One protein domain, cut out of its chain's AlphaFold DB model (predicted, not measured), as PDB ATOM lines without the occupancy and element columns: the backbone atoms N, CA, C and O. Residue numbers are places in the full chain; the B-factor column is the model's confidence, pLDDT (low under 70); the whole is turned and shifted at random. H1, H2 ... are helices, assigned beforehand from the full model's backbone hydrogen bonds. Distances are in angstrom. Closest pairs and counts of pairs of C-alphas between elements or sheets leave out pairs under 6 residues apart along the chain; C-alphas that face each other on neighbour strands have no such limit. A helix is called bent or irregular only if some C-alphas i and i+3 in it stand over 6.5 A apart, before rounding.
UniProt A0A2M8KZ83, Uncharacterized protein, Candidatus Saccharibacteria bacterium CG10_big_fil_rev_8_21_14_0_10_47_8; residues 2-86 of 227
ATOM      1  N   PHE A   2      31.934 -23.903 -41.952       82.19
ATOM      2  CA  PHE A   2      32.113 -24.599 -40.661       82.19
ATOM      3  C   PHE A   2      31.827 -23.767 -39.399       82.19
ATOM      4  O   PHE A   2      31.536 -24.335 -38.354       82.19
ATOM      5  N   LEU A   3      31.871 -22.433 -39.490       90.38
ATOM      6  CA  LEU A   3      31.604 -21.557 -38.344       90.38
ATOM      7  C   LEU A   3      30.205 -21.776 -37.756       90.38
ATOM      8  O   LEU A   3      30.067 -21.795 -36.542       90.38
ATOM      9  N   LEU A   4      29.183 -22.000 -38.592       93.62
ATOM     10  CA  LEU A   4      27.808 -22.154 -38.112       93.62
ATOM     11  C   LEU A   4      27.633 -23.407 -37.226       93.62
ATOM     12  O   LEU A   4      27.194 -23.234 -36.091       93.62
ATOM     13  N   PRO A   5      28.010 -24.633 -37.655       94.56
ATOM     14  CA  PRO A   5      27.964 -25.812 -36.785       94.56
ATOM     15  C   PRO A   5      28.748 -25.652 -35.481       94.56
ATOM     16  O   PRO A   5      28.271 -26.075 -34.435       94.56
ATOM     17  N   VAL A   6      29.922 -25.013 -35.526       95.69
ATOM     18  CA  VAL A   6      30.751 -24.798 -34.329       95.69
ATOM     19  C   VAL A   6      30.086 -23.821 -33.360       95.69
ATOM     20  O   VAL A   6      30.028 -24.094 -32.164       95.69
ATOM     21  N   THR A   7      29.534 -22.707 -33.848       96.25
ATOM     22  CA  THR A   7      28.793 -21.766 -32.995       96.25
ATOM     23  C   THR A   7      27.545 -22.417 -32.403       96.25
ATOM     24  O   THR A   7      27.273 -22.239 -31.220       96.25
ATOM     25  N   VAL A   8      26.817 -23.214 -33.191       96.50
ATOM     26  CA  VAL A   8      25.671 -24.001 -32.712       96.50
ATOM     27  C   VAL A   8      26.095 -24.973 -31.613       96.50
ATOM     28  O   VAL A   8      25.443 -25.014 -30.575       96.50
ATOM     29  N   TYR A   9      27.204 -25.692 -31.794       96.81
ATOM     30  CA  TYR A   9      27.758 -26.580 -30.771       96.81
ATOM     31  C   TYR A   9      28.064 -25.845 -29.469       96.81
ATOM     32  O   TYR A   9      27.660 -26.304 -28.404       96.81
ATOM     33  N   ILE A  10      28.722 -24.685 -29.554       96.69
ATOM     34  CA  ILE A  10      29.012 -23.864 -28.376       96.69
ATOM     35  C   ILE A  10      27.704 -23.493 -27.676       96.69
ATOM     36  O   ILE A  10      27.574 -23.776 -26.492       96.69
ATOM     37  N   LEU A  11      26.723 -22.942 -28.403       96.75
ATOM     38  CA  LEU A  11      25.429 -22.537 -27.841       96.75
ATOM     39  C   LEU A  11      24.676 -23.699 -27.186       96.75
ATOM     40  O   LEU A  11      24.116 -23.520 -26.110       96.75
ATOM     41  N   VAL A  12      24.681 -24.885 -27.796       96.19
ATOM     42  CA  VAL A  12      24.078 -26.086 -27.202       96.19
ATOM     43  C   VAL A  12      24.829 -26.508 -25.936       96.19
ATOM     44  O   VAL A  12      24.195 -26.885 -24.959       96.19
ATOM     45  N   ARG A  13      26.165 -26.405 -25.911       95.00
ATOM     46  CA  ARG A  13      26.987 -26.785 -24.750       95.00
ATOM     47  C   ARG A  13      26.781 -25.882 -23.533       95.00
ATOM     48  O   ARG A  13      26.993 -26.341 -22.417       95.00
ATOM     49  N   ILE A  14      26.400 -24.627 -23.756       95.88
ATOM     50  CA  ILE A  14      26.043 -23.668 -22.700       95.88
ATOM     51  C   ILE A  14      24.522 -23.580 -22.467       95.88
ATOM     52  O   ILE A  14      24.058 -22.601 -21.895       95.88
ATOM     53  N   ASP A  15      23.748 -24.573 -22.927       93.19
ATOM     54  CA  ASP A  15      22.290 -24.706 -22.750       93.19
ATOM     55  C   ASP A  15      21.414 -23.629 -23.433       93.19
ATOM     56  O   ASP A  15      20.206 -23.542 -23.213       93.19
ATOM     57  N   PHE A  16      21.966 -22.862 -24.375       96.25
ATOM     58  CA  PHE A  16      21.232 -21.877 -25.182       96.25
ATOM     59  C   PHE A  16      20.655 -22.485 -26.476       96.25
ATOM     60  O   PHE A  16      20.830 -21.957 -27.580       96.25
ATOM     61  N   VAL A  17      19.923 -23.597 -26.354       94.56
ATOM     62  CA  VAL A  17      19.389 -24.365 -27.501       94.56
ATOM     63  C   VAL A  17      18.454 -23.525 -28.379       94.56
ATOM     64  O   VAL A  17      18.560 -23.552 -29.606       94.56
ATOM     65  N   SER A  18      17.573 -22.716 -27.781       95.38
ATOM     66  CA  SER A  18      16.663 -21.841 -28.535       95.38
ATOM     67  C   SER A  18      17.419 -20.807 -29.374       95.38
ATOM     68  O   SER A  18      17.050 -20.570 -30.525       95.38
ATOM     69  N   LEU A  19      18.513 -20.237 -28.849       95.62
ATOM     70  CA  LEU A  19      19.366 -19.323 -29.615       95.62
ATOM     71  C   LEU A  19      20.094 -20.054 -30.742       95.62
ATOM     72  O   LEU A  19      20.230 -19.493 -31.826       95.62
ATOM     73  N   ALA A  20      20.516 -21.302 -30.526       95.62
ATOM     74  CA  ALA A  20      21.122 -22.117 -31.575       95.62
ATOM     75  C   ALA A  20      20.146 -22.359 -32.741       95.62
ATOM     76  O   ALA A  20      20.517 -22.188 -33.903       95.62
ATOM     77  N   ILE A  21      18.880 -22.676 -32.446       95.44
ATOM     78  CA  ILE A  21      17.830 -22.843 -33.465       95.44
ATOM     79  C   ILE A  21      17.568 -21.519 -34.196       95.44
ATOM     80  O   ILE A  21      17.551 -21.494 -35.428       95.44
ATOM     81  N   ILE A  22      17.415 -20.410 -33.464       95.06
ATOM     82  CA  ILE A  22      17.222 -19.079 -34.063       95.06
ATOM     83  C   ILE A  22      18.402 -18.728 -34.972       95.06
ATOM     84  O   ILE A  22      18.186 -18.290 -36.100       95.06
ATOM     85  N   LEU A  23      19.638 -18.972 -34.535       95.25
ATOM     86  CA  LEU A  23      20.838 -18.739 -35.335       95.25
ATOM     87  C   LEU A  23      20.820 -19.554 -36.636       95.25
ATOM     88  O   LEU A  23      21.127 -19.013 -37.699       95.25
ATOM     89  N   VAL A  24      20.421 -20.829 -36.581       94.56
ATOM     90  CA  VAL A  24      20.265 -21.669 -37.780       94.56
ATOM     91  C   VAL A  24      19.224 -21.084 -38.737       94.56
ATOM     92  O   VAL A  24      19.487 -21.003 -39.940       94.56
ATOM     93  N   LEU A  25      18.071 -20.631 -38.239       93.00
ATOM     94  CA  LEU A  25      17.027 -20.033 -39.079       93.00
ATOM     95  C   LEU A  25      17.483 -18.691 -39.675       93.00
ATOM     96  O   LEU A  25      17.328 -18.466 -40.877       93.00
ATOM     97  N   LEU A  26      18.130 -17.841 -38.874       91.75
ATOM     98  CA  LEU A  26      18.690 -16.558 -39.311       91.75
ATOM     99  C   LEU A  26      19.840 -16.719 -40.310       91.75
ATOM    100  O   LEU A  26      19.988 -15.894 -41.210       91.75
ATOM    101  N   SER A  27      20.620 -17.801 -40.233       91.06
ATOM    102  CA  SER A  27      21.680 -18.081 -41.215       91.06
ATOM    103  C   SER A  27      21.145 -18.199 -42.652       91.06
ATOM    104  O   SER A  27      21.884 -18.019 -43.622       91.06
ATOM    105  N   LYS A  28      19.837 -18.444 -42.791       88.38
ATOM    106  CA  LYS A  28      19.119 -18.559 -44.062       88.38
ATOM    107  C   LYS A  28      18.398 -17.269 -44.466       88.38
ATOM    108  O   LYS A  28      17.553 -17.312 -45.358       88.38
ATOM    109  N   TRP A  29      18.726 -16.117 -43.875       83.25
ATOM    110  CA  TRP A  29      18.049 -14.833 -44.133       83.25
ATOM    111  C   TRP A  29      17.870 -14.493 -45.626       83.25
ATOM    112  O   TRP A  29      16.896 -13.845 -46.001       83.25
ATOM    113  N   ARG A  30      18.771 -14.980 -46.494       82.44
ATOM    114  CA  ARG A  30      18.723 -14.810 -47.958       82.44
ATOM    115  C   ARG A  30      17.399 -15.269 -48.584       82.44
ATOM    116  O   ARG A  30      17.034 -14.745 -49.629       82.44
ATOM    117  N   MET A  31      16.658 -16.179 -47.944       87.00
ATOM    118  CA  MET A  31      15.311 -16.585 -48.382       87.00
ATOM    119  C   MET A  31      14.324 -15.410 -48.416       87.00
ATOM    120  O   MET A  31      13.447 -15.377 -49.277       87.00
ATOM    121  N   PHE A  32      14.490 -14.443 -47.509       87.12
ATOM    122  CA  PHE A  32      13.622 -13.275 -47.355       87.12
ATOM    123  C   PHE A  32      14.147 -12.029 -48.079       87.12
ATOM    124  O   PHE A  32      13.428 -11.042 -48.191       87.12
ATOM    125  N   ALA A  33      15.360 -12.079 -48.643       86.75
ATOM    126  CA  ALA A  33      15.984 -10.985 -49.396       86.75
ATOM    127  C   ALA A  33      15.383 -10.778 -50.808       86.75
ATOM    128  O   ALA A  33      16.029 -10.237 -51.702       86.75
ATOM    129  N   VAL A  34      14.150 -11.241 -51.022       90.69
ATOM    130  CA  VAL A  34      13.387 -11.133 -52.271       90.69
ATOM    131  C   VAL A  34      11.998 -10.565 -51.977       90.69
ATOM    132  O   VAL A  34      11.577 -10.488 -50.822       90.69
ATOM    133  N   ARG A  35      11.246 -10.196 -53.023       89.88
ATOM    134  CA  ARG A  35       9.873  -9.683 -52.867       89.88
ATOM    135  C   ARG A  35       9.005 -10.685 -52.076       89.88
ATOM    136  O   ARG A  35       9.055 -11.868 -52.419       89.88
ATOM    137  N   PRO A  36       8.152 -10.237 -51.131       90.81
ATOM    138  CA  PRO A  36       7.353 -11.116 -50.263       90.81
ATOM    139  C   PRO A  36       6.572 -12.226 -50.974       90.81
ATOM    140  O   PRO A  36       6.485 -13.344 -50.479       90.81
ATOM    141  N   ARG A  37       6.086 -11.965 -52.194       91.38
ATOM    142  CA  ARG A  37       5.397 -12.965 -53.029       91.38
ATOM    143  C   ARG A  37       6.213 -14.232 -53.327       91.38
ATOM    144  O   ARG A  37       5.628 -15.262 -53.629       91.38
ATOM    145  N   TYR A  38       7.545 -14.161 -53.276       90.19
ATOM    146  CA  TYR A  38       8.444 -15.287 -53.557       90.19
ATOM    147  C   TYR A  38       8.913 -16.021 -52.296       90.19
ATOM    148  O   TYR A  38       9.589 -17.042 -52.406       90.19
ATOM    149  N   TRP A  39       8.560 -15.540 -51.099       90.88
ATOM    150  CA  TRP A  39       8.981 -16.183 -49.855       90.88
ATOM    151  C   TRP A  39       8.522 -17.641 -49.742       90.88
ATOM    152  O   TRP A  39       9.366 -18.468 -49.402       90.88
ATOM    153  N   PRO A  40       7.266 -18.014 -50.080       87.44
ATOM    154  CA  PRO A  40       6.842 -19.411 -49.987       87.44
ATOM    155  C   PRO A  40       7.687 -20.340 -50.864       87.44
ATOM    156  O   PRO A  40       8.110 -21.401 -50.412       87.44
ATOM    157  N   ALA A  41       8.009 -19.915 -52.089       86.88
ATOM    158  CA  ALA A  41       8.853 -20.684 -53.000       86.88
ATOM    159  C   ALA A  41      10.281 -20.859 -52.450       86.88
ATOM    160  O   ALA A  41      10.823 -21.963 -52.473       86.88
ATOM    161  N   ASN A  42      10.865 -19.799 -51.883       90.06
ATOM    162  CA  ASN A  42      12.200 -19.861 -51.283       90.06
ATOM    163  C   ASN A  42      12.249 -20.718 -50.009       90.06
ATOM    164  O   ASN A  42      13.240 -21.416 -49.775       90.06
ATOM    165  N   LEU A  43      11.190 -20.674 -49.194       89.06
ATOM    166  CA  LEU A  43      11.041 -21.530 -48.017       89.06
ATOM    167  C   LEU A  43      10.974 -23.001 -48.418       89.06
ATOM    168  O   LEU A  43      11.684 -23.820 -47.842       89.06
ATOM    169  N   ILE A  44      10.180 -23.318 -49.441       88.12
ATOM    170  CA  ILE A  44      10.078 -24.666 -50.001       88.12
ATOM    171  C   ILE A  44      11.439 -25.147 -50.515       88.12
ATOM    172  O   ILE A  44      11.869 -26.239 -50.150       88.12
ATOM    173  N   ALA A  45      12.152 -24.324 -51.288       87.56
ATOM    174  CA  ALA A  45      13.468 -24.676 -51.829       87.56
ATOM    175  C   ALA A  45      14.534 -24.903 -50.740       87.56
ATOM    176  O   ALA A  45      15.504 -25.628 -50.945       87.56
ATOM    177  N   SER A  46      14.359 -24.290 -49.568       92.31
ATOM    178  CA  SER A  46      15.278 -24.424 -48.430       92.31
ATOM    179  C   SER A  46      14.766 -25.385 -47.356       92.31
ATOM    180  O   SER A  46      15.382 -25.506 -46.293       92.31
ATOM    181  N   SER A  47      13.635 -26.048 -47.603       92.69
ATOM    182  CA  SER A  47      12.889 -26.779 -46.582       92.69
ATOM    183  C   SER A  47      13.635 -28.006 -46.069       92.69
ATOM    184  O   SER A  47      13.757 -28.167 -44.854       92.69
ATOM    185  N   ALA A  48      14.234 -28.801 -46.962       96.19
ATOM    186  CA  ALA A  48      15.059 -29.943 -46.575       96.19
ATOM    187  C   ALA A  48      16.227 -29.513 -45.678       96.19
ATOM    188  O   ALA A  48      16.464 -30.090 -44.621       96.19
ATOM    189  N   ASP A  49      16.905 -28.422 -46.040       96.38
ATOM    190  CA  ASP A  49      17.997 -27.872 -45.241       96.38
ATOM    191  C   ASP A  49      17.518 -27.309 -43.895       96.38
ATOM    192  O   ASP A  49      18.281 -27.303 -42.932       96.38
ATOM    193  N   ILE A  50      16.294 -26.776 -43.796       95.75
ATOM    194  CA  ILE A  50      15.721 -26.342 -42.509       95.75
ATOM    195  C   ILE A  50      15.452 -27.564 -41.627       95.75
ATOM    196  O   ILE A  50      15.944 -27.593 -40.501       95.75
ATOM    197  N   LEU A  51      14.746 -28.570 -42.154       97.88
ATOM    198  CA  LEU A  51      14.402 -29.795 -41.429       97.88
ATOM    199  C   LEU A  51      15.652 -30.500 -40.896       97.88
ATOM    200  O   LEU A  51      15.740 -30.760 -39.699       97.88
ATOM    201  N   VAL A  52      16.651 -30.729 -41.753       98.25
ATOM    202  CA  VAL A  52      17.894 -31.399 -41.346       98.25
ATOM    203  C   VAL A  52      18.687 -30.557 -40.351       98.25
ATOM    204  O   VAL A  52      19.104 -31.075 -39.319       98.25
ATOM    205  N   SER A  53      18.878 -29.258 -40.612       97.12
ATOM    206  CA  SER A  53      19.676 -28.415 -39.712       97.12
ATOM    207  C   SER A  53      19.055 -28.327 -38.316       97.12
ATOM    208  O   SER A  53      19.763 -28.500 -37.328       97.12
ATOM    209  N   VAL A  54      17.741 -28.094 -38.223       97.25
ATOM    210  CA  VAL A  54      17.031 -28.028 -36.935       97.25
ATOM    211  C   VAL A  54      17.079 -29.380 -36.228       97.25
ATOM    212  O   VAL A  54      17.345 -29.424 -35.028       97.25
ATOM    213  N   ALA A  55      16.901 -30.482 -36.962       98.06
ATOM    214  CA  ALA A  55      16.986 -31.812 -36.377       98.06
ATOM    215  C   ALA A  55      18.364 -32.111 -35.787       98.06
ATOM    216  O   ALA A  55      18.452 -32.587 -34.657       98.06
ATOM    217  N   LEU A  56      19.442 -31.765 -36.490       97.94
ATOM    218  CA  LEU A  56      20.801 -31.959 -35.986       97.94
ATOM    219  C   LEU A  56      21.087 -31.119 -34.732       97.94
ATOM    220  O   LEU A  56      21.744 -31.619 -33.820       97.94
ATOM    221  N   VAL A  57      20.556 -29.891 -34.636       97.81
ATOM    222  CA  VAL A  57      20.644 -29.091 -33.397       97.81
ATOM    223  C   VAL A  57      19.906 -29.776 -32.248       97.81
ATOM    224  O   VAL A  57      20.438 -29.867 -31.143       97.81
ATOM    225  N   LEU A  58      18.701 -30.288 -32.497       97.19
ATOM    226  CA  LEU A  58      17.899 -30.945 -31.465       97.19
ATOM    227  C   LEU A  58      18.506 -32.277 -31.012       97.19
ATOM    228  O   LEU A  58      18.526 -32.544 -29.813       97.19
ATOM    229  N   PHE A  59      19.067 -33.079 -31.920       96.75
ATOM    230  CA  PHE A  59      19.798 -34.292 -31.546       96.75
ATOM    231  C   PHE A  59      21.061 -33.984 -30.744       96.75
ATOM    232  O   PHE A  59      21.347 -34.677 -29.766       96.75
ATOM    233  N   MET A  60      21.780 -32.918 -31.105       96.69
ATOM    234  CA  MET A  60      22.923 -32.434 -30.334       96.69
ATOM    235  C   MET A  60      22.515 -32.002 -28.920       96.69
ATOM    236  O   MET A  60      23.210 -32.324 -27.961       96.69
ATOM    237  N   ALA A  61      21.374 -31.327 -28.778       96.31
ATOM    238  CA  ALA A  61      20.839 -30.899 -27.486       96.31
ATOM    239  C   ALA A  61      20.256 -32.046 -26.641       96.31
ATOM    240  O   ALA A  61      20.105 -31.903 -25.432       96.31
ATOM    241  N   ASN A  62      19.930 -33.190 -27.248       94.19
ATOM    242  CA  ASN A  62      19.318 -34.320 -26.543       94.19
ATOM    243  C   ASN A  62      20.327 -35.223 -25.809       94.19
ATOM    244  O   ASN A  62      19.952 -36.252 -25.255       94.19
ATOM    245  N   THR A  63      21.614 -34.880 -25.822       92.88
ATOM    246  CA  THR A  63      22.677 -35.661 -25.185       92.88
ATOM    247  C   THR A  63      23.641 -34.744 -24.447       92.88
ATOM    248  O   THR A  63      24.038 -33.705 -24.968       92.88
ATOM    249  N   SER A  64      24.042 -35.132 -23.237       91.19
ATOM    250  CA  SER A  64      25.048 -34.421 -22.432       91.19
ATOM    251  C   SER A  64      26.482 -34.889 -22.722       91.19
ATOM    252  O   SER A  64      27.461 -34.220 -22.366       91.19
ATOM    253  N   ILE A  65      26.623 -36.034 -23.399       95.94
ATOM    254  CA  ILE A  65      27.906 -36.666 -23.697       95.94
ATOM    255  C   ILE A  65      28.588 -35.903 -24.833       95.94
ATOM    256  O   ILE A  65      28.107 -35.873 -25.968       95.94
ATOM    257  N   GLN A  66      29.761 -35.339 -24.539       95.38
ATOM    258  CA  GLN A  66      30.508 -34.488 -25.468       95.38
ATOM    259  C   GLN A  66      30.806 -35.178 -26.806       95.38
ATOM    260  O   GLN A  66      30.657 -34.561 -27.857       95.38
ATOM    261  N   TRP A  67      31.175 -36.462 -26.794       96.38
ATOM    262  CA  TRP A  67      31.451 -37.202 -28.029       96.38
ATOM    263  C   TRP A  67      30.239 -37.293 -28.959       96.38
ATOM    264  O   TRP A  67      30.391 -37.118 -30.166       96.38
ATOM    265  N   TRP A  68      29.033 -37.480 -28.415       96.38
ATOM    266  CA  TRP A  68      27.811 -37.477 -29.220       96.38
ATOM    267  C   TRP A  68      27.485 -36.083 -29.763       96.38
ATOM    268  O   TRP A  68      27.087 -35.955 -30.918       96.38
ATOM    269  N   GLN A  69      27.718 -35.025 -28.985       96.62
ATOM    270  CA  GLN A  69      27.550 -33.651 -29.470       96.62
ATOM    271  C   GLN A  69      28.532 -33.320 -30.610       96.62
ATOM    272  O   GLN A  69      28.145 -32.717 -31.616       96.62
ATOM    273  N   LEU A  70      29.791 -33.758 -30.498       96.62
ATOM    274  CA  LEU A  70      30.799 -33.607 -31.552       96.62
ATOM    275  C   LEU A  70      30.448 -34.418 -32.804       96.62
ATOM    276  O   LEU A  70      30.605 -33.905 -33.910       96.62
ATOM    277  N   PHE A  71      29.918 -35.634 -32.643       97.31
ATOM    278  CA  PHE A  71      29.394 -36.428 -33.756       97.31
ATOM    279  C   PHE A  71      28.319 -35.654 -34.528       97.31
ATOM    280  O   PHE A  71      28.475 -35.435 -35.728       97.31
ATOM    281  N   TRP A  72      27.295 -35.129 -33.847       97.19
ATOM    282  CA  TRP A  72      26.245 -34.338 -34.502       97.19
ATOM    283  C   TRP A  72      26.779 -33.057 -35.153       97.19
ATOM    284  O   TRP A  72      26.316 -32.664 -36.223       97.19
ATOM    285  N   THR A  73      27.795 -32.432 -34.556       97.25
ATOM    286  CA  THR A  73      28.473 -31.254 -35.124       97.25
ATOM    287  C   THR A  73      29.213 -31.598 -36.419       97.25
ATOM    288  O   THR A  73      29.146 -30.849 -37.400       97.25
ATOM    289  N   ALA A  74      29.896 -32.744 -36.447       97.00
ATOM    290  CA  ALA A  74      30.572 -33.253 -37.633       97.00
ATOM    291  C   ALA A  74      29.560 -33.621 -38.729       97.00
ATOM    292  O   ALA A  74      29.723 -33.190 -39.870       97.00
ATOM    293  N   THR A  75      28.471 -34.314 -38.380       97.38
ATOM    294  CA  THR A  75      27.368 -34.616 -39.305       97.38
ATOM    295  C   THR A  75      26.752 -33.341 -39.874       97.38
ATOM    296  O   THR A  75      26.529 -33.256 -41.080       97.38
ATOM    297  N   TYR A  76      26.538 -32.313 -39.047       97.50
ATOM    298  CA  TYR A  76      26.010 -31.033 -39.515       97.50
ATOM    299  C   TYR A  76      26.981 -30.306 -40.448       97.50
ATOM    300  O   TYR A  76      26.584 -29.756 -41.479       97.50
ATOM    301  N   SER A  77      28.275 -30.368 -40.149       96.88
ATOM    302  CA  SER A  77      29.313 -29.835 -41.030       96.88
ATOM    303  C   SER A  77      29.342 -30.561 -42.379       96.88
ATOM    304  O   SER A  77      29.361 -29.904 -43.421       96.88
ATOM    305  N   ALA A  78      29.275 -31.894 -42.376       96.44
ATOM    306  CA  ALA A  78      29.217 -32.709 -43.589       96.44
ATOM    307  C   ALA A  78      27.946 -32.431 -44.407       96.44
ATOM    308  O   ALA A  78      28.020 -32.286 -45.627       96.44
ATOM    309  N   TRP A  79      26.793 -32.271 -43.747       97.19
ATOM    310  CA  TRP A  79      25.552 -31.859 -44.402       97.19
ATOM    311  C   TRP A  79      25.738 -30.546 -45.165       97.19
ATOM    312  O   TRP A  79      25.462 -30.490 -46.362       97.19
ATOM    313  N   LEU A  80      26.253 -29.507 -44.499       95.62
ATOM    314  CA  LEU A  80      26.426 -28.193 -45.114       95.62
ATOM    315  C   LEU A  80      27.457 -28.214 -46.246       95.62
ATOM    316  O   LEU A  80      27.211 -27.607 -47.282       95.62
ATOM    317  N   VAL A  81      28.595 -28.880 -46.063       95.62
ATOM    318  CA  VAL A  81      29.737 -28.772 -46.987       95.62
ATOM    319  C   VAL A  81      29.661 -29.769 -48.139       95.62
ATOM    320  O   VAL A  81      30.105 -29.446 -49.237       95.62
ATOM    321  N   TRP A  82      29.109 -30.965 -47.922       95.31
ATOM    322  CA  TRP A  82      29.135 -32.035 -48.924       95.31
ATOM    323  C   TRP A  82      27.790 -32.302 -49.567       95.31
ATOM    324  O   TRP A  82      27.732 -32.380 -50.789       95.31
ATOM    325  N   LEU A  83      26.725 -32.467 -48.781       95.62
ATOM    326  CA  LEU A  83      25.456 -32.935 -49.336       95.62
ATOM    327  C   LEU A  83      24.573 -31.781 -49.812       95.62
ATOM    328  O   LEU A  83      24.110 -31.808 -50.949       95.62
ATOM    329  N   LYS A  84      24.385 -30.751 -48.982       94.31
ATOM    330  CA  LYS A  84      23.548 -29.580 -49.282       94.31
ATOM    331  C   LYS A  84      23.916 -28.858 -50.589       94.31
ATOM    332  O   LYS A  84      22.992 -28.472 -51.297       94.31
ATOM    333  N   PRO A  85      25.199 -28.611 -50.933       94.69
ATOM    334  CA  PRO A  85      25.533 -27.822 -52.122       94.69
ATOM    335  C   PRO A  85      25.244 -28.552 -53.436       94.69
ATOM    336  O   PRO A  85      25.285 -27.933 -54.496       94.69
ATOM    337  N   ARG A  86      25.002 -29.865 -53.378       94.94
ATOM    338  CA  ARG A  86      24.739 -30.680 -54.558       94.94
ATOM    339  C   ARG A  86      23.310 -30.467 -55.036       94.94
ATOM    340  O   ARG A  86      22.376 -30.433 -54.239       94.94
TER     341      ARG A  86
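This is residues 2 to 86 of the 227 residues of an uncharacterized protein of Candidatus Saccharibacteria bacterium CG10_big_fil_rev_8_21_14_0_10_47_8 (UniProt A0A2M8KZ83). Four helices, H1, H2, H4 and H5, form a short up-and-down bundle, each running against the one before it in the chain, and the fifth, H3, lies beyond one end of the bundle. H1 and H4 each touch the other three helices of the bundle, H4 meeting H1 with its residues 57 to 61 alone, while H2 and H5 are apart. The printed part has 85 residues, with five named helices in the order H1, H2, H3, H4, H5 and no named strand; the class is all helix. By its radius of gyration of the C-alphas, 13.4 A, the whole is compact, yet its outline is elongated, 44 by 26 by 19 A.

Start with the longest helix, H5, residues 66 to 83: find C-alpha 66 at (30.508, -34.488, -25.468) and follow it over 24.4 A to C-alpha 83 at (25.456, -32.935, -49.336). It is neither bent nor irregular, but only just: C-alphas 80 and 83 are 6.4 A apart. Before it comes H4, residues 47 to 61, 21.1 A long. H1, residues 3 to 13, begins at C-alpha 3 at (31.604, -21.557, -38.344) and is 15.3 A long. H2 holds residues 17 to 26, over 14.2 A. H3, residues 36 to 45, is 15.0 A long and irregular: C-alphas 37 and 40 are 7.3 A apart.

Look first at H5 and H4, a helical hairpin: they touch, closest at the C-alphas of Met 60 and Gln 69, 4.9 A apart, at a shallow tilt of 14 degrees, opposite ways; of H5, residues 68 to 76 alone touch H4. H5 also touches H1, with residues 69 to 77 alone; the C-alphas of Pro 5 and Thr 73 are the closest, 5.7 A apart, at a shallow tilt of 24 degrees, opposite ways. H1 and H2 are the other helical hairpin and touch, closest at the C-alphas of Val 8 and Ala 20, 5.1 A apart, at a shallow tilt of 20 degrees. H2 touches H4, closest at the C-alphas of Ile 21 and Val 54, 6.3 A apart, at a shallow tilt of 21 degrees, opposite ways. H4 touches H1 with residues 57 to 61 alone, closest at the C-alphas of Val 12 and Ala 61, 5.8 A apart; they run the same way at a tilt of 38 degrees, only just steep. H2 and H5 are apart. H3 touches no helix, and H3 and H4 meet only through their link. Every O i to N i+4 pair is within hydrogen-bond range in H1, H2, H4 and H5; in H3 it is 4 of 6.

The C-alphas of Arg 37 and Ile 65 are the two farthest apart, 43.9 A. The printed part has no cut and no long link; the link from H2 to H3, 9 residues, is short, and the other three are tight. The mean pLDDT of the printed part is 93.9, and no printed residue is under 70.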